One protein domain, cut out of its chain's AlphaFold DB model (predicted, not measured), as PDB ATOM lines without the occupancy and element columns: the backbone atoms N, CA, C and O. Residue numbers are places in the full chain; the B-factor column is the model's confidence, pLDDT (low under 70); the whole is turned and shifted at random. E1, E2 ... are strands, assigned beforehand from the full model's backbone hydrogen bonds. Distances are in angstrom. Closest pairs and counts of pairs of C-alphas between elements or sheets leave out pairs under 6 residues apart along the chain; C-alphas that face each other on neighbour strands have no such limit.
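AT A GLANCE: This is residues 22 to 81 of the 99 residues of the protein "Uncharacterized protein C4H3.03c" of Arthrobacter sp. Hiyo4 (UniProt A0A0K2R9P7). The domain is one sheet of four strands, E1, E2, E3 and E4 side by side as a gently curled wall, with a long loop that swings out past E4, comes back by the start of E3 and runs on to a short strand, E5, set off beyond E1; the outline of the whole is flat. This loop, residues 56 to 76, holds no named element and is tied to the sheet by a short antiparallel pairing of residues 66 to 67 with residues 39 to 40 of E3. The printed part has 60 residues, no named helix and five strands, E1 to E5 in order along the chain; the sheet order is E1, E2, E3, E4, antiparallel throughout, and the class is all strand, though under half of the residues are in named elements. It is compact, with a radius of gyration of the C-alphas of 12.0 A, and spans 34 by 32 by 15 A.

HOW THE PARTS SIT: E2, residues 31 to 35, and E3, residues 39 to 44, are the inner strands, a hairpin at 166 degrees, with N 33 and O 42 at 2.8 A, within hydrogen-bond range. The edge strand E1, residues 22 to 26, is the antiparallel neighbour of E2 at 152 degrees, a hairpin with N 23 and O 34 at 2.8 A. The other edge strand, E4, residues 52 to 55, makes a hairpin with E3 at 140 degrees, with N 53 and O 43 at 2.8 A. These four form a meander, each strand the antiparallel neighbour of the one before. E5, residues 77 to 80, pairs with no named strand; its closest C-alpha to E1 is that of Gln 78, 7.3 A from that of Gly 23. E5 is apart from E2, E3 and E4.

IN THESE COORDINATES: E3 is the longest strand by residues, 14.8 A from first to last C-alpha, against 13.3 A for E2, 13.1 A for E1, 10.4 A for E5 and 5.8 A for E4. E1 begins at C-alpha 22 (212.779, 282.043, 263.565), and E5 ends at C-alpha 80 (212.253, 292.115, 270.197).

THE WHOLE: The C-alphas of Asp 49 and Pro 72 are the two farthest apart, at 35.2 A. The link from E4 to E5 is long, 21 residues. The printed part has no cut, its mean pLDDT is 88.1, and no printed residue is under 70.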
ATOM      1  N   HIS A  22     213.559 282.427 262.431       90.38
ATOM      2  CA  HIS A  22     212.779 282.043 263.565       90.38
ATOM      3  C   HIS A  22     213.083 282.981 264.726       90.38
ATOM      4  O   HIS A  22     214.239 283.250 265.054       90.38
ATOM      5  N   GLY A  23     212.037 283.443 265.394       89.62
ATOM      6  CA  GLY A  23     212.149 284.047 266.708       89.62
ATOM      7  C   GLY A  23     211.388 283.237 267.741       89.62
ATOM      8  O   GLY A  23     210.316 282.691 267.492       89.62
ATOM      9  N   LEU A  24     211.968 283.172 268.929       88.06
ATOM     10  CA  LEU A  24     211.390 282.520 270.088       88.06
ATOM     11  C   LEU A  24     210.425 283.473 270.799       88.06
ATOM     12  O   LEU A  24     210.824 284.578 271.176       88.06
ATOM     13  N   ILE A  25     209.195 283.025 271.026       86.44
ATOM     14  CA  ILE A  25     208.231 283.668 271.924       86.44
ATOM     15  C   ILE A  25     207.995 282.764 273.131       86.44
ATOM     16  O   ILE A  25     208.095 281.543 273.028       86.44
ATOM     17  N   GLY A  26     207.668 283.350 274.276       84.31
ATOM     18  CA  GLY A  26     207.327 282.591 275.472       84.31
ATOM     19  C   GLY A  26     206.610 283.459 276.490       84.31
ATOM     20  O   GLY A  26     206.732 284.684 276.477       84.31
ATOM     21  N   ASP A  27     205.851 282.824 277.369       81.31
ATOM     22  CA  ASP A  27     205.095 283.479 278.441       81.31
ATOM     23  C   ASP A  27     205.678 283.200 279.837       81.31
ATOM     24  O   ASP A  27     205.113 283.620 280.840       81.31
ATOM     25  N   GLY A  28     206.827 282.518 279.899       80.81
ATOM     26  CA  GLY A  28     207.477 282.089 281.138       80.81
ATOM     27  C   GLY A  28     207.115 280.663 281.561       80.81
ATOM     28  O   GLY A  28     207.864 280.064 282.330       80.81
ATOM     29  N   SER A  29     206.036 280.094 281.021       84.88
ATOM     30  CA  SER A  29     205.636 278.698 281.239       84.88
ATOM     31  C   SER A  29     205.836 277.837 279.996       84.88
ATOM     32  O   SER A  29     206.171 276.665 280.118       84.88
ATOM     33  N   THR A  30     205.684 278.417 278.809       85.12
ATOM     34  CA  THR A  30     205.803 277.759 277.506       85.12
ATOM     35  C   THR A  30     206.684 278.573 276.564       85.12
ATOM     36  O   THR A  30     206.987 279.748 276.809       85.12
ATOM     37  N   CYS A  31     207.105 277.947 275.468       88.31
ATOM     38  CA  CYS A  31     207.755 278.645 274.370       88.31
ATOM     39  C   CYS A  31     207.297 278.108 273.016       88.31
ATOM     40  O   CYS A  31     206.921 276.942 272.875       88.31
ATOM     41  N   ALA A  32     207.362 278.981 272.019       91.12
ATOM     42  CA  ALA A  32     207.098 278.647 270.637       91.12
ATOM     43  C   ALA A  32     208.135 279.302 269.730       91.12
ATOM     44  O   ALA A  32     208.560 280.437 269.965       91.12
ATOM     45  N   LEU A  33     208.520 278.594 268.677       92.50
ATOM     46  CA  LEU A  33     209.381 279.120 267.635       92.50
ATOM     47  C   LEU A  33     208.515 279.579 266.464       92.50
ATOM     48  O   LEU A  33     207.811 278.775 265.853       92.50
ATOM     49  N   VAL A  34     208.567 280.877 266.181       92.38
ATOM     50  CA  VAL A  34     207.728 281.546 265.185       92.38
ATOM     51  C   VAL A  34     208.603 282.036 264.045       92.38
ATOM     52  O   VAL A  34     209.538 282.802 264.266       92.38
ATOM     53  N   GLY A  35     208.298 281.602 262.833       91.81
ATOM     54  CA  GLY A  35     208.939 282.049 261.612       91.81
ATOM     55  C   GLY A  35     208.478 283.443 261.190       91.81
ATOM     56  O   GLY A  35     207.355 283.876 261.464       91.81
ATOM     57  N   ARG A  36     209.333 284.150 260.446       89.94
ATOM     58  CA  ARG A  36     208.982 285.409 259.767       89.94
ATOM     59  C   ARG A  36     207.827 285.250 258.774       89.94
ATOM     60  O   ARG A  36     207.212 286.257 258.419       89.94
ATOM     61  N   ASP A  37     207.538 284.024 258.348       89.81
ATOM     62  CA  ASP A  37     206.371 283.675 257.544       89.81
ATOM     63  C   ASP A  37     205.052 283.670 258.321       89.81
ATOM     64  O   ASP A  37     204.002 283.766 257.697       89.81
ATOM     65  N   GLY A  38     205.080 283.650 259.655       89.12
ATOM     66  CA  GLY A  38     203.891 283.478 260.494       89.12
ATOM     67  C   GLY A  38     203.600 282.015 260.842       89.12
ATOM     68  O   GLY A  38     202.562 281.730 261.442       89.12
ATOM     69  N   GLY A  39     204.504 281.095 260.488       92.56
ATOM     70  CA  GLY A  39     204.454 279.696 260.892       92.56
ATOM     71  C   GLY A  39     205.014 279.474 262.298       92.56
ATOM     72  O   GLY A  39     206.036 280.040 262.668       92.56
ATOM     73  N   ILE A  40     204.375 278.617 263.086       94.19
ATOM     74  CA  ILE A  40     204.873 278.100 264.359       94.19
ATOM     75  C   ILE A  40     205.356 276.675 264.102       94.19
ATOM     76  O   ILE A  40     204.545 275.760 263.946       94.19
ATOM     77  N   SER A  41     206.675 276.503 264.022       94.06
ATOM     78  CA  SER A  41     207.331 275.221 263.724       94.06
ATOM     79  C   SER A  41     207.744 274.457 264.984       94.06
ATOM     80  O   SER A  41     208.031 273.265 264.913       94.06
ATOM     81  N   TRP A  42     207.751 275.116 266.144       94.00
ATOM     82  CA  TRP A  42     208.003 274.485 267.436       94.00
ATOM     83  C   TRP A  42     207.084 275.055 268.507       94.00
ATOM     84  O   TRP A  42     206.896 276.269 268.566       94.00
ATOM     85  N   LEU A  43     206.545 274.200 269.371       92.44
ATOM     86  CA  LEU A  43     205.706 274.607 270.500       92.44
ATOM     87  C   LEU A  43     205.754 273.537 271.593       92.44
ATOM     88  O   LEU A  43     205.326 272.409 271.352       92.44
ATOM     89  N   CYS A  44     206.224 273.887 272.790       86.00
ATOM     90  CA  CYS A  44     206.188 272.995 273.955       86.00
ATOM     91  C   CYS A  44     204.911 273.235 274.765       86.00
ATOM     92  O   CYS A  44     204.651 274.364 275.187       86.00
ATOM     93  N   LEU A  45     204.126 272.179 274.996       87.44
ATOM     94  CA  LEU A  45     202.929 272.211 275.841       87.44
ATOM     95  C   LEU A  45     202.891 270.980 276.760       87.44
ATOM     96  O   LEU A  45     203.274 269.897 276.317       87.44
ATOM     97  N   PRO A  46     202.368 271.102 277.996       85.25
ATOM     98  CA  PRO A  46     201.858 272.325 278.629       85.25
ATOM     99  C   PRO A  46     202.955 273.233 279.211       85.25
ATOM    100  O   PRO A  46     202.655 274.363 279.580       85.25
ATOM    101  N   GLU A  47     204.196 272.749 279.301       87.38
ATOM    102  CA  GLU A  47     205.328 273.451 279.916       87.38
ATOM    103  C   GLU A  47     206.539 273.491 278.970       87.38
ATOM    104  O   GLU A  47     206.640 272.699 278.035       87.38
ATOM    105  N   PHE A  48     207.487 274.390 279.229       79.31
ATOM    106  CA  PHE A  48     208.682 274.614 278.408       79.31
ATOM    107  C   PHE A  48     209.529 273.352 278.175       79.31
ATOM    108  O   PHE A  48     210.027 273.153 277.070       79.31
ATOM    109  N   ASP A  49     209.670 272.505 279.197       83.62
ATOM    110  CA  ASP A  49     210.453 271.257 279.148       83.62
ATOM    111  C   ASP A  49     209.593 270.029 278.781       83.62
ATOM    112  O   ASP A  49     210.021 268.881 278.873       83.62
ATOM    113  N   SER A  50     208.337 270.251 278.381       88.56
ATOM    114  CA  SER A  50     207.491 269.173 277.870       88.56
ATOM    115  C   SER A  50     207.917 268.769 276.457       88.56
ATOM    116  O   SER A  50     208.466 269.592 275.718       88.56
ATOM    117  N   PRO A  51     207.616 267.528 276.030       88.12
ATOM    118  CA  PRO A  51     207.771 267.141 274.639       88.12
ATOM    119  C   PRO A  51     207.084 268.151 273.706       88.12
ATOM    120  O   PRO A  51     205.967 268.592 273.999       88.12
ATOM    121  N   PRO A  52     207.725 268.522 272.586       88.69
ATOM    122  CA  PRO A  52     207.141 269.456 271.638       88.69
ATOM    123  C   PRO A  52     205.820 268.910 271.092       88.69
ATOM    124  O   PRO A  52     205.766 267.806 270.550       88.69
ATOM    125  N   PHE A  53     204.759 269.705 271.200       92.12
ATOM    126  CA  PHE A  53     203.504 269.455 270.496       92.12
ATOM    127  C   PHE A  53     203.667 269.685 268.986       92.12
ATOM    128  O   PHE A  53     203.065 268.978 268.185       92.12
ATOM    129  N   LEU A  54     204.510 270.655 268.611       94.19
ATOM    130  CA  LEU A  54     204.979 270.873 267.242       94.19
ATOM    131  C   LEU A  54     206.496 270.744 267.208       94.19
ATOM    132  O   LEU A  54     207.176 271.361 268.026       94.19
ATOM    133  N   ALA A  55     207.004 269.991 266.242       94.75
ATOM    134  CA  ALA A  55     208.419 269.742 265.996       94.75
ATOM    135  C   ALA A  55     208.783 269.885 264.503       94.75
ATOM    136  O   ALA A  55     209.722 269.251 264.027       94.75
ATOM    137  N   GLY A  56     208.054 270.725 263.764       94.12
ATOM    138  CA  GLY A  56     208.232 270.985 262.332       94.12
ATOM    139  C   GLY A  56     209.633 271.451 261.927       94.12
ATOM    140  O   GLY A  56     210.037 271.256 260.788       94.12
ATOM    141  N   ILE A  57     210.408 272.026 262.856       92.38
ATOM    142  CA  ILE A  57     211.823 272.349 262.606       92.38
ATOM    143  C   ILE A  57     212.713 271.098 262.470       92.38
ATOM    144  O   ILE A  57     213.753 271.162 261.823       92.38
ATOM    145  N   LEU A  58     212.331 269.973 263.085       93.50
ATOM    146  CA  LEU A  58     213.058 268.701 262.992       93.50
ATOM    147  C   LEU A  58     212.554 267.837 261.835       93.50
ATOM    148  O   LEU A  58     213.329 267.074 261.267       93.50
ATOM    149  N   ASP A  59     211.265 267.946 261.519       93.19
ATOM    150  CA  ASP A  59     210.618 267.204 260.446       93.19
ATOM    151  C   ASP A  59     209.449 268.028 259.893       93.19
ATOM    152  O   ASP A  59     208.402 268.142 260.531       93.19
ATOM    153  N   THR A  60     209.619 268.618 258.709       92.38
ATOM    154  CA  THR A  60     208.574 269.440 258.080       92.38
ATOM    155  C   THR A  60     207.342 268.640 257.637       92.38
ATOM    156  O   THR A  60     206.291 269.247 257.423       92.38
ATOM    157  N   ASP A  61     207.446 267.315 257.506       90.75
ATOM    158  CA  ASP A  61     206.369 266.447 257.024       90.75
ATOM    159  C   ASP A  61     205.553 265.864 258.189       90.75
ATOM    160  O   ASP A  61     204.322 265.838 258.139       90.75
ATOM    161  N   ALA A  62     206.222 265.416 259.258       92.69
ATOM    162  CA  ALA A  62     205.588 264.759 260.407       92.69
ATOM    163  C   ALA A  62     205.560 265.607 261.691       92.69
ATOM    164  O   ALA A  62     204.769 265.328 262.592       92.69
ATOM    165  N   GLY A  63     206.397 266.641 261.794       90.88
ATOM    166  CA  GLY A  63     206.535 267.473 262.992       90.88
ATOM    167  C   GLY A  63     205.428 268.514 263.172       90.88
ATOM    168  O   GLY A  63     205.301 269.088 264.253       90.88
ATOM    169  N   GLY A  64     204.602 268.740 262.151       92.69
ATOM    170  CA  GLY A  64     203.478 269.669 262.207       92.69
ATOM    171  C   GLY A  64     203.880 271.146 262.140       92.69
ATOM    172  O   GLY A  64     205.014 271.542 262.410       92.69
ATOM    173  N   LEU A  65     202.911 271.976 261.765       93.38
ATOM    174  CA  LEU A  65     203.069 273.412 261.568       93.38
ATOM    175  C   LEU A  65     201.720 274.089 261.812       93.38
ATOM    176  O   LEU A  65     200.704 273.656 261.269       93.38
ATOM    177  N   LEU A  66     201.707 275.161 262.600       92.94
ATOM    178  CA  LEU A  66     200.550 276.054 262.692       92.94
ATOM    179  C   LEU A  66     200.887 277.363 261.992       92.94
ATOM    180  O   LEU A  66     201.811 278.044 262.409       92.94
ATOM    181  N   GLU A  67     200.155 277.726 260.944       90.12
ATOM    182  CA  GLU A  67     200.507 278.869 260.101       90.12
ATOM    183  C   GLU A  67     199.372 279.894 260.031       90.12
ATOM    184  O   GLU A  67     198.224 279.561 259.730       90.12
ATOM    185  N   ILE A  68     199.707 281.157 260.310       88.56
ATOM    186  CA  ILE A  68     198.839 282.311 260.068       88.56
ATOM    187  C   ILE A  68     199.641 283.324 259.255       88.56
ATOM    188  O   ILE A  68     200.321 284.197 259.798       88.56
ATOM    189  N   THR A  69     199.536 283.201 257.936       86.81
ATOM    190  CA  THR A  69     200.359 283.959 256.993       86.81
ATOM    191  C   THR A  69     199.504 284.902 256.152       86.81
ATOM    192  O   THR A  69     198.527 284.470 255.535       86.81
ATOM    193  N   PRO A  70     199.837 286.205 256.096       81.44
ATOM    194  CA  PRO A  70     199.177 287.120 255.174       81.44
ATOM    195  C   PRO A  70     199.570 286.787 253.732       81.44
ATOM    196  O   PRO A  70     200.744 286.580 253.441       81.44
ATOM    197  N   LEU A  71     198.599 286.775 252.817       85.12
ATOM    198  CA  LEU A  71     198.828 286.449 251.408       85.12
ATOM    199  C   LEU A  71     198.565 287.669 250.498       85.12
ATOM    200  O   LEU A  71     197.486 288.259 250.591       85.12
ATOM    201  N   PRO A  72     199.500 288.036 249.594       84.19
ATOM    202  CA  PRO A  72     200.830 287.447 249.423       84.19
ATOM    203  C   PRO A  72     201.809 287.918 250.511       84.19
ATOM    204  O   PRO A  72     201.812 289.093 250.885       84.19
ATOM    205  N   LEU A  73     202.675 287.014 250.974       84.06
ATOM    206  CA  LEU A  73     203.817 287.363 251.813       84.06
ATOM    207  C   LEU A  73     205.049 287.551 250.925       84.06
ATOM    208  O   LEU A  73     205.510 286.601 250.303       84.06
ATOM    209  N   VAL A  74     205.584 288.771 250.886       81.31
ATOM    210  CA  VAL A  74     206.818 289.084 250.141       81.31
ATOM    211  C   VAL A  74     208.013 289.179 251.089       81.31
ATOM    212  O   VAL A  74     209.071 288.596 250.859       81.31
ATOM    213  N   SER A  75     207.841 289.901 252.194       84.06
ATOM    214  CA  SER A  75     208.888 290.140 253.181       84.06
ATOM    215  C   SER A  75     208.289 290.345 254.566       84.06
ATOM    216  O   SER A  75     207.145 290.780 254.700       84.06
ATOM    217  N   SER A  76     209.079 290.083 255.603       84.06
ATOM    218  CA  SER A  76     208.668 290.268 256.993       84.06
ATOM    219  C   SER A  76     209.863 290.627 257.868       84.06
ATOM    220  O   SER A  76     211.010 290.288 257.558       84.06
ATOM    221  N   THR A  77     209.600 291.325 258.971       82.75
ATOM    222  CA  THR A  77     210.612 291.661 259.973       82.75
ATOM    223  C   THR A  77     210.127 291.290 261.360       82.75
ATOM    224  O   THR A  77     208.990 291.568 261.738       82.75
ATOM    225  N   GLN A  78     211.027 290.723 262.151       81.88
ATOM    226  CA  GLN A  78     210.788 290.433 263.555       81.88
ATOM    227  C   GLN A  78     211.727 291.280 264.401       81.88
ATOM    228  O   GLN A  78     212.897 291.457 264.058       81.88
ATOM    229  N   ARG A  79     211.207 291.842 265.493       79.25
ATOM    230  CA  ARG A  79     212.007 292.584 266.464       79.25
ATOM    231  C   ARG A  79     211.532 292.258 267.870       79.25
ATOM    232  O   ARG A  79     210.335 292.194 268.136       79.25
ATOM    233  N   TYR A  80     212.496 292.099 268.765       78.88
ATOM    234  CA  TYR A  80     212.253 292.115 270.197       78.88
ATOM    235  C   TYR A  80     212.226 293.574 270.650       78.88
ATOM    236  O   TYR A  80     213.112 294.348 270.286       78.88
ATOM    237  N   THR A  81     211.197 293.973 271.391       73.56
ATOM    238  CA  THR A  81     211.086 295.339 271.912       73.56
ATOM    239  C   THR A  81     211.708 295.434 273.300       73.56
ATOM    240  O   THR A  81     211.309 294.714 274.220       73.56
TER     241      THR A  81